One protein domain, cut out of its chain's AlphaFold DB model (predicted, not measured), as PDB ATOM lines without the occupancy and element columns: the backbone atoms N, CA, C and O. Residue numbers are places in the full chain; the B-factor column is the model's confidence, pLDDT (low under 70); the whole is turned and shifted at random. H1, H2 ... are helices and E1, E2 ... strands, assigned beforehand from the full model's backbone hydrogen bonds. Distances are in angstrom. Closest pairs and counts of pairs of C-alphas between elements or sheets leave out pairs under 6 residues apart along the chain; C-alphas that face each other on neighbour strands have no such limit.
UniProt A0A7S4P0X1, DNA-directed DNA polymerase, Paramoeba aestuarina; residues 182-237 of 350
ATOM      1  N   ALA A 182     -19.132   8.184  82.960       49.28
ATOM      2  CA  ALA A 182     -19.077   9.483  82.287       49.28
ATOM      3  C   ALA A 182     -19.330  10.644  83.258       49.28
ATOM      4  O   ALA A 182     -20.477  10.959  83.558       49.28
ATOM      5  N   GLY A 183     -18.270  11.315  83.731       48.12
ATOM      6  CA  GLY A 183     -18.443  12.662  84.298       48.12
ATOM      7  C   GLY A 183     -17.368  13.197  85.239       48.12
ATOM      8  O   GLY A 183     -17.265  14.410  85.385       48.12
ATOM      9  N   LEU A 184     -16.542  12.357  85.863       52.50
ATOM     10  CA  LEU A 184     -15.439  12.829  86.711       52.50
ATOM     11  C   LEU A 184     -14.116  12.356  86.114       52.50
ATOM     12  O   LEU A 184     -13.573  11.330  86.521       52.50
ATOM     13  N   GLN A 185     -13.614  13.114  85.132       55.47
ATOM     14  CA  GLN A 185     -12.191  13.108  84.800       55.47
ATOM     15  C   GLN A 185     -11.456  13.648  86.024       55.47
ATOM     16  O   GLN A 185     -11.303  14.856  86.200       55.47
ATOM     17  N   ASP A 186     -11.036  12.755  86.912       56.16
ATOM     18  CA  ASP A 186      -9.909  13.088  87.757       56.16
ATOM     19  C   ASP A 186      -8.710  13.175  86.805       56.16
ATOM     20  O   ASP A 186      -8.344  12.192  86.165       56.16
ATOM     21  N   ALA A 187      -8.149  14.370  86.619       58.12
ATOM     22  CA  ALA A 187      -6.980  14.562  85.759       58.12
ATOM     23  C   ALA A 187      -5.731  13.834  86.305       58.12
ATOM     24  O   ALA A 187      -4.664  13.884  85.687       58.12
ATOM     25  N   SER A 188      -5.846  13.169  87.463       62.69
ATOM     26  CA  SER A 188      -4.803  12.323  88.019       62.69
ATOM     27  C   SER A 188      -4.563  11.071  87.174       62.69
ATOM     28  O   SER A 188      -5.463  10.358  86.723       62.69
ATOM     29  N   ARG A 189      -3.274  10.814  86.960       70.56
ATOM     30  CA  ARG A 189      -2.766   9.611  86.313       70.56
ATOM     31  C   ARG A 189      -2.194   8.678  87.369       70.56
ATOM     32  O   ARG A 189      -1.669   9.138  88.384       70.56
ATOM     33  N   SER A 190      -2.260   7.376  87.111       75.19
ATOM     34  CA  SER A 190      -1.495   6.400  87.883       75.19
ATOM     35  C   SER A 190       0.011   6.631  87.718       75.19
ATOM     36  O   SER A 190       0.454   7.339  86.808       75.19
ATOM     37  N   SER A 191       0.805   5.963  88.557       75.00
ATOM     38  CA  SER A 191       2.263   5.878  88.403       75.00
ATOM     39  C   SER A 191       2.696   5.466  86.995       75.00
ATOM     40  O   SER A 191       3.717   5.942  86.510       75.00
ATOM     41  N   SER A 192       1.904   4.626  86.325       78.75
ATOM     42  CA  SER A 192       2.183   4.137  84.969       78.75
ATOM     43  C   SER A 192       1.500   4.957  83.864       78.75
ATOM     44  O   SER A 192       1.498   4.553  82.704       78.75
ATOM     45  N   GLY A 193       0.908   6.110  84.198       79.62
ATOM     46  CA  GLY A 193       0.320   7.042  83.233       79.62
ATOM     47  C   GLY A 193      -1.127   6.750  82.816       79.62
ATOM     48  O   GLY A 193      -1.635   7.462  81.944       79.62
ATOM     49  N   ASN A 194      -1.790   5.762  83.429       80.06
ATOM     50  CA  ASN A 194      -3.181   5.396  83.142       80.06
ATOM     51  C   ASN A 194      -4.162   6.407  83.758       80.06
ATOM     52  O   ASN A 194      -3.950   6.870  84.878       80.06
ATOM     53  N   TYR A 195      -5.255   6.723  83.060       77.88
ATOM     54  CA  TYR A 195      -6.323   7.562  83.614       77.88
ATOM     55  C   TYR A 195      -7.105   6.810  84.696       77.88
ATOM     56  O   TYR A 195      -7.528   5.674  84.475       77.88
ATOM     57  N   ALA A 196      -7.320   7.451  85.847       78.88
ATOM     58  CA  ALA A 196      -8.154   6.919  86.917       78.88
ATOM     59  C   ALA A 196      -9.590   7.446  86.803       78.88
ATOM     60  O   ALA A 196      -9.821   8.651  86.728       78.88
ATOM     61  N   TYR A 197     -10.565   6.538  86.833       79.75
ATOM     62  CA  TYR A 197     -11.983   6.897  86.839       79.75
ATOM     63  C   TYR A 197     -12.566   6.841  88.252       79.75
ATOM     64  O   TYR A 197     -12.031   6.176  89.145       79.75
ATOM     65  N   LYS A 198     -13.692   7.530  88.449       84.75
ATOM     66  CA  LYS A 198     -14.505   7.422  89.663       84.75
ATOM     67  C   LYS A 198     -15.792   6.678  89.351       84.75
ATOM     68  O   LYS A 198     -16.338   6.860  88.275       84.75
ATOM     69  N   GLY A 199     -16.245   5.860  90.288       88.06
ATOM     70  CA  GLY A 199     -17.574   5.259  90.302       88.06
ATOM     71  C   GLY A 199     -18.370   5.784  91.491       88.06
ATOM     72  O   GLY A 199     -17.800   6.383  92.411       88.06
ATOM     73  N   GLU A 200     -19.678   5.550  91.502       91.06
ATOM     74  CA  GLU A 200     -20.535   5.989  92.602       91.06
ATOM     75  C   GLU A 200     -21.596   4.962  93.000       91.06
ATOM     76  O   GLU A 200     -22.063   4.148  92.204       91.06
ATOM     77  N   PHE A 201     -21.984   5.026  94.270       91.81
ATOM     78  CA  PHE A 201     -23.131   4.317  94.819       91.81
ATOM     79  C   PHE A 201     -23.922   5.269  95.711       91.81
ATOM     80  O   PHE A 201     -23.340   5.981  96.531       91.81
ATOM     81  N   ARG A 202     -25.247   5.278  95.568       90.56
ATOM     82  CA  ARG A 202     -26.135   6.131  96.359       90.56
ATOM     83  C   ARG A 202     -27.045   5.278  97.230       90.56
ATOM     84  O   ARG A 202     -27.718   4.387  96.724       90.56
ATOM     85  N   VAL A 203     -27.080   5.572  98.524       88.31
ATOM     86  CA  VAL A 203     -28.057   4.976  99.447       88.31
ATOM     87  C   VAL A 203     -29.362   5.769  99.428       88.31
ATOM     88  O   VAL A 203     -29.391   6.939  99.039       88.31
ATOM     89  N   LEU A 204     -30.456   5.134  99.858       88.56
ATOM     90  CA  LEU A 204     -31.808   5.709  99.804       88.56
ATOM     91  C   LEU A 204     -31.974   6.981 100.649       88.56
ATOM     92  O   LEU A 204     -32.823   7.810 100.340       88.56
ATOM     93  N   THR A 205     -31.121   7.193 101.652       90.62
ATOM     94  CA  THR A 205     -31.083   8.441 102.432       90.62
ATOM     95  C   THR A 205     -30.599   9.649 101.632       90.62
ATOM     96  O   THR A 205     -30.745  10.786 102.079       90.62
ATOM     97  N   GLY A 206     -30.033   9.422 100.442       88.38
ATOM     98  CA  GLY A 206     -29.502  10.444  99.548       88.38
ATOM     99  C   GLY A 206     -27.979  10.567  99.577       88.38
ATOM    100  O   GLY A 206     -27.428  11.194  98.663       88.38
ATOM    101  N   THR A 207     -27.306   9.949 100.555       89.50
ATOM    102  CA  THR A 207     -25.841   9.927 100.674       89.50
ATOM    103  C   THR A 207     -25.204   9.213  99.487       89.50
ATOM    104  O   THR A 207     -25.689   8.183  99.013       89.50
ATOM    105  N   LYS A 208     -24.109   9.789  98.985       90.69
ATOM    106  CA  LYS A 208     -23.384   9.305  97.813       90.69
ATOM    107  C   LYS A 208     -21.959   8.922  98.185       90.69
ATOM    108  O   LYS A 208     -21.189   9.766  98.634       90.69
ATOM    109  N   PHE A 209     -21.604   7.671  97.928       90.38
ATOM    110  CA  PHE A 209     -20.254   7.146  98.079       90.38
ATOM    111  C   PHE A 209     -19.548   7.167  96.734       90.38
ATOM    112  O   PHE A 209     -20.088   6.688  95.737       90.38
ATOM    113  N   THR A 210     -18.337   7.712  96.711       89.44
ATOM    114  CA  THR A 210     -17.485   7.748  95.521       89.44
ATOM    115  C   THR A 210     -16.324   6.779  95.670       89.44
ATOM    116  O   THR A 210     -15.696   6.718  96.727       89.44
ATOM    117  N   PHE A 211     -16.000   6.075  94.594       89.69
ATOM    118  CA  PHE A 211     -14.949   5.067  94.545       89.69
ATOM    119  C   PHE A 211     -13.925   5.505  93.512       89.69
ATOM    120  O   PHE A 211     -14.287   5.737  92.366       89.69
ATOM    121  N   GLY A 212     -12.663   5.641  93.906       87.56
ATOM    122  CA  GLY A 212     -11.577   5.902  92.965       87.56
ATOM    123  C   GLY A 212     -11.019   4.592  92.426       87.56
ATOM    124  O   GLY A 212     -10.812   3.648  93.190       87.56
ATOM    125  N   GLN A 213     -10.762   4.524  91.123       87.75
ATOM    126  CA  GLN A 213      -9.954   3.440  90.587       87.75
ATOM    127  C   GLN A 213      -8.510   3.566  91.062       87.75
ATOM    128  O   GLN A 213      -7.952   4.658  91.144       87.75
ATOM    129  N   ILE A 214      -7.898   2.418  91.314       86.56
ATOM    130  CA  ILE A 214      -6.472   2.300  91.573       86.56
ATOM    131  C   ILE A 214      -5.823   1.427  90.504       86.56
ATOM    132  O   ILE A 214      -6.477   0.597  89.865       86.56
ATOM    133  N   GLU A 215      -4.520   1.605  90.337       87.19
ATOM    134  CA  GLU A 215      -3.706   0.731  89.503       87.19
ATOM    135  C   GLU A 215      -3.538  -0.626  90.192       87.19
ATOM    136  O   GLU A 215      -3.120  -0.715  91.350       87.19
ATOM    137  N   ARG A 216      -3.900  -1.703  89.490       86.56
ATOM    138  CA  ARG A 216      -3.655  -3.070  89.956       86.56
ATOM    139  C   ARG A 216      -2.159  -3.363  89.889       86.56
ATOM    140  O   ARG A 216      -1.479  -2.934  88.959       86.56
ATOM    141  N   SER A 217      -1.645  -4.154  90.832       85.88
ATOM    142  CA  SER A 217      -0.273  -4.656  90.712       85.88
ATOM    143  C   SER A 217      -0.135  -5.547  89.474       85.88
ATOM    144  O   SER A 217      -1.090  -6.233  89.105       85.88
ATOM    145  N   ALA A 218       1.057  -5.579  88.869       85.38
ATOM    146  CA  ALA A 218       1.334  -6.405  87.689       85.38
ATOM    147  C   ALA A 218       0.960  -7.881  87.916       85.38
ATOM    148  O   ALA A 218       0.289  -8.486  87.086       85.38
ATOM    149  N   GLU A 219       1.296  -8.424  89.091       85.50
ATOM    150  CA  GLU A 219       0.932  -9.787  89.488       85.50
ATOM    151  C   GLU A 219      -0.593  -9.993  89.556       85.50
ATOM    152  O   GLU A 219      -1.112 -11.011  89.099       85.50
ATOM    153  N   SER A 220      -1.334  -9.028  90.115       82.94
ATOM    154  CA  SER A 220      -2.798  -9.119  90.212       82.94
ATOM    155  C   SER A 220      -3.457  -9.008  88.841       82.94
ATOM    156  O   SER A 220      -4.431  -9.707  88.574       82.94
ATOM    157  N   LEU A 221      -2.936  -8.131  87.977       85.44
ATOM    158  CA  LEU A 221      -3.428  -7.943  86.617       85.44
ATOM    159  C   LEU A 221      -3.213  -9.202  85.775       85.44
ATOM    160  O   LEU A 221      -4.167  -9.684  85.173       85.44
ATOM    161  N   GLN A 222      -2.004  -9.773  85.804       87.19
ATOM    162  CA  GLN A 222      -1.674 -11.002  85.085       87.19
ATOM    163  C   GLN A 222      -2.599 -12.154  85.494       87.19
ATOM    164  O   GLN A 222      -3.225 -12.771  84.634       87.19
ATOM    165  N   LYS A 223      -2.773 -12.376  86.804       86.38
ATOM    166  CA  LYS A 223      -3.678 -13.415  87.322       86.38
ATOM    167  C   LYS A 223      -5.116 -13.233  86.856       86.38
ATOM    168  O   LYS A 223      -5.791 -14.215  86.598       86.38
ATOM    169  N   LEU A 224      -5.614 -12.000  86.780       83.44
ATOM    170  CA  LEU A 224      -6.977 -11.742  86.306       83.44
ATOM    171  C   LEU A 224      -7.095 -11.924  84.785       83.44
ATOM    172  O   LEU A 224      -8.105 -12.446  84.320       83.44
ATOM    173  N   GLN A 225      -6.058 -11.556  84.027       87.69
ATOM    174  CA  GLN A 225      -6.011 -11.690  82.567       87.69
ATOM    175  C   GLN A 225      -5.903 -13.136  82.072       87.69
ATOM    176  O   GLN A 225      -6.293 -13.421  80.940       87.69
ATOM    177  N   GLU A 226      -5.440 -14.059  82.919       89.25
ATOM    178  CA  GLU A 226      -5.528 -15.503  82.667       89.25
ATOM    179  C   GLU A 226      -6.985 -15.983  82.540       89.25
ATOM    180  O   GLU A 226      -7.261 -16.892  81.758       89.25
ATOM    181  N   PHE A 227      -7.919 -15.355  83.266       84.94
ATOM    182  CA  PHE A 227      -9.350 -15.687  83.225       84.94
ATOM    183  C   PHE A 227     -10.137 -14.797  82.255       84.94
ATOM    184  O   PHE A 227     -11.033 -15.289  81.572       84.94
ATOM    185  N   ASP A 228      -9.810 -13.504  82.180       84.06
ATOM    186  CA  ASP A 228     -10.432 -12.546  81.264       84.06
ATOM    187  C   ASP A 228      -9.391 -11.573  80.695       84.06
ATOM    188  O   ASP A 228      -8.943 -10.633  81.353       84.06
ATOM    189  N   LYS A 229      -9.046 -11.769  79.418       83.38
ATOM    190  CA  LYS A 229      -8.045 -10.962  78.703       83.38
ATOM    191  C   LYS A 229      -8.399  -9.471  78.616       83.38
ATOM    192  O   LYS A 229      -7.511  -8.672  78.336       83.38
ATOM    193  N   ASN A 230      -9.654  -9.088  78.853       85.25
ATOM    194  CA  ASN A 230     -10.112  -7.700  78.766       85.25
ATOM    195  C   ASN A 230      -9.964  -6.922  80.081       85.25
ATOM    196  O   ASN A 230     -10.295  -5.731  80.127       85.25
ATOM    197  N   VAL A 231      -9.477  -7.560  81.152       84.31
ATOM    198  CA  VAL A 231      -9.274  -6.895  82.442       84.31
ATOM    199  C   VAL A 231      -8.302  -5.730  82.282       84.31
ATOM    200  O   VAL A 231      -7.159  -5.887  81.846       84.31
ATOM    201  N   GLN A 232      -8.775  -4.547  82.670       85.62
ATOM    202  CA  GLN A 232      -8.027  -3.301  82.569       85.62
ATOM    203  C   GLN A 232      -6.984  -3.167  83.693       85.62
ATOM    204  O   GLN A 232      -7.173  -3.715  84.783       85.62
ATOM    205  N   PRO A 233      -5.910  -2.384  83.497       85.81
ATOM    206  CA  PRO A 233      -4.950  -2.083  84.563       85.81
ATOM    207  C   PRO A 233      -5.583  -1.345  85.752       85.81
ATOM    208  O   PRO A 233      -5.232  -1.602  86.903       85.81
ATOM    209  N   MET A 234      -6.561  -0.476  85.478       86.44
ATOM    210  CA  MET A 234      -7.263   0.325  86.483       86.44
ATOM    211  C   MET A 234      -8.540  -0.358  86.963       86.44
ATOM    212  O   MET A 234      -9.294  -0.932  86.171       86.44
ATOM    213  N   GLY A 235      -8.802  -0.313  88.269       86.75
ATOM    214  CA  GLY A 235      -9.983  -0.946  88.843       86.75
ATOM    215  C   GLY A 235     -10.360  -0.462  90.226       86.75
ATOM    216  O   GLY A 235      -9.552   0.114  90.948       86.75
ATOM    217  N   PHE A 236     -11.602  -0.737  90.608       88.25
ATOM    218  CA  PHE A 236     -12.100  -0.424  91.939       88.25
ATOM    219  C   PHE A 236     -11.668  -1.476  92.959       88.25
ATOM    220  O   PHE A 236     -11.627  -2.680  92.680       88.25
ATOM    221  N   LEU A 237     -11.380  -1.018  94.173       87.00
ATOM    222  CA  LEU A 237     -11.109  -1.899  95.297       87.00
ATOM    223  C   LEU A 237     -12.400  -2.578  95.757       87.00
ATOM    224  O   LEU A 237     -13.285  -1.947  96.330       87.00
TER     225      LEU A 237
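AT A GLANCE: This is residues 182 to 237 of the 350 residues of the protein "DNA-directed DNA polymerase" of Paramoeba aestuarina (UniProt A0A7S4P0X1). Look for a long, narrow hairpin, E1 and E2, whose longer strand E2 runs on past E1 and takes the short strand E3 beside its last part, with the short helix H1 at the end of the model away from the hairpin's turn. Residues 182 to 197, a stretch with no named element, run out and fold back before E1 begins. The printed part has 56 residues, with E1, E2, H1 and E3 in this order along it; the sheet runs E1, E2, E3, antiparallel throughout, and the class is mixed, helices and strands, with under half of the residues in named elements. The whole is loose, with a radius of gyration of the C-alphas of 13.5 A, and elongated, spanning 40 by 25 by 17 A.

IN THESE COORDINATES: Begin at C-alpha 182, at (-19.077, 9.483, 82.287), and read on to C-alpha 198 at (-14.505, 7.422, 89.663), where strand E1, residues 198 to 202, begins; it is 13.5 A long. After residues 203 to 207 you reach E2, residues 208 to 215, the longest strand, at 23.0 A from first to last C-alpha. Helix H1, residues 218 to 225, is 10.4 A long. Strand E3, residues 234 to 236, is 7.3 A long and ends with C-alpha 236 at (-12.100, -0.424, 91.939).

HOW THE PARTS SIT: Start with E2, the inner strand; E1 and E3 are the edge strands. Its pairing is staggered: residues 208 to 212 pair with E1, and residues 213 to 215 with E3. E1 and E2 are a hairpin, antiparallel at 152 degrees; look at N 199 and O 211, 2.9 A apart, and N 209 and O 201, 2.8 A apart, both within hydrogen-bond range. E2 and E3 are antiparallel at 145 degrees, and N 214 and O 235 are within hydrogen-bond range at 2.9 A. E1 and E3 are only just apart, with their closest C-alphas 8.1 A from each other. The sheet is only just strongly twisted, its C-alphas lying up to 4.2 A off the best plane. H1 is not on the sheet, and it is apart from E1. In H1 every O i to N i+4 pair is within hydrogen-bond range.

THE WHOLE: The two C-alphas farthest apart are those of Thr 205 and Glu 226, at 40.2 A. The printed part has no cut. The links E1 to E2 and E2 to H1 are tight, and the link H1 to E3 is short. The mean pLDDT of the printed part is 81.5; look at residues 182 to 188 for the values under 70.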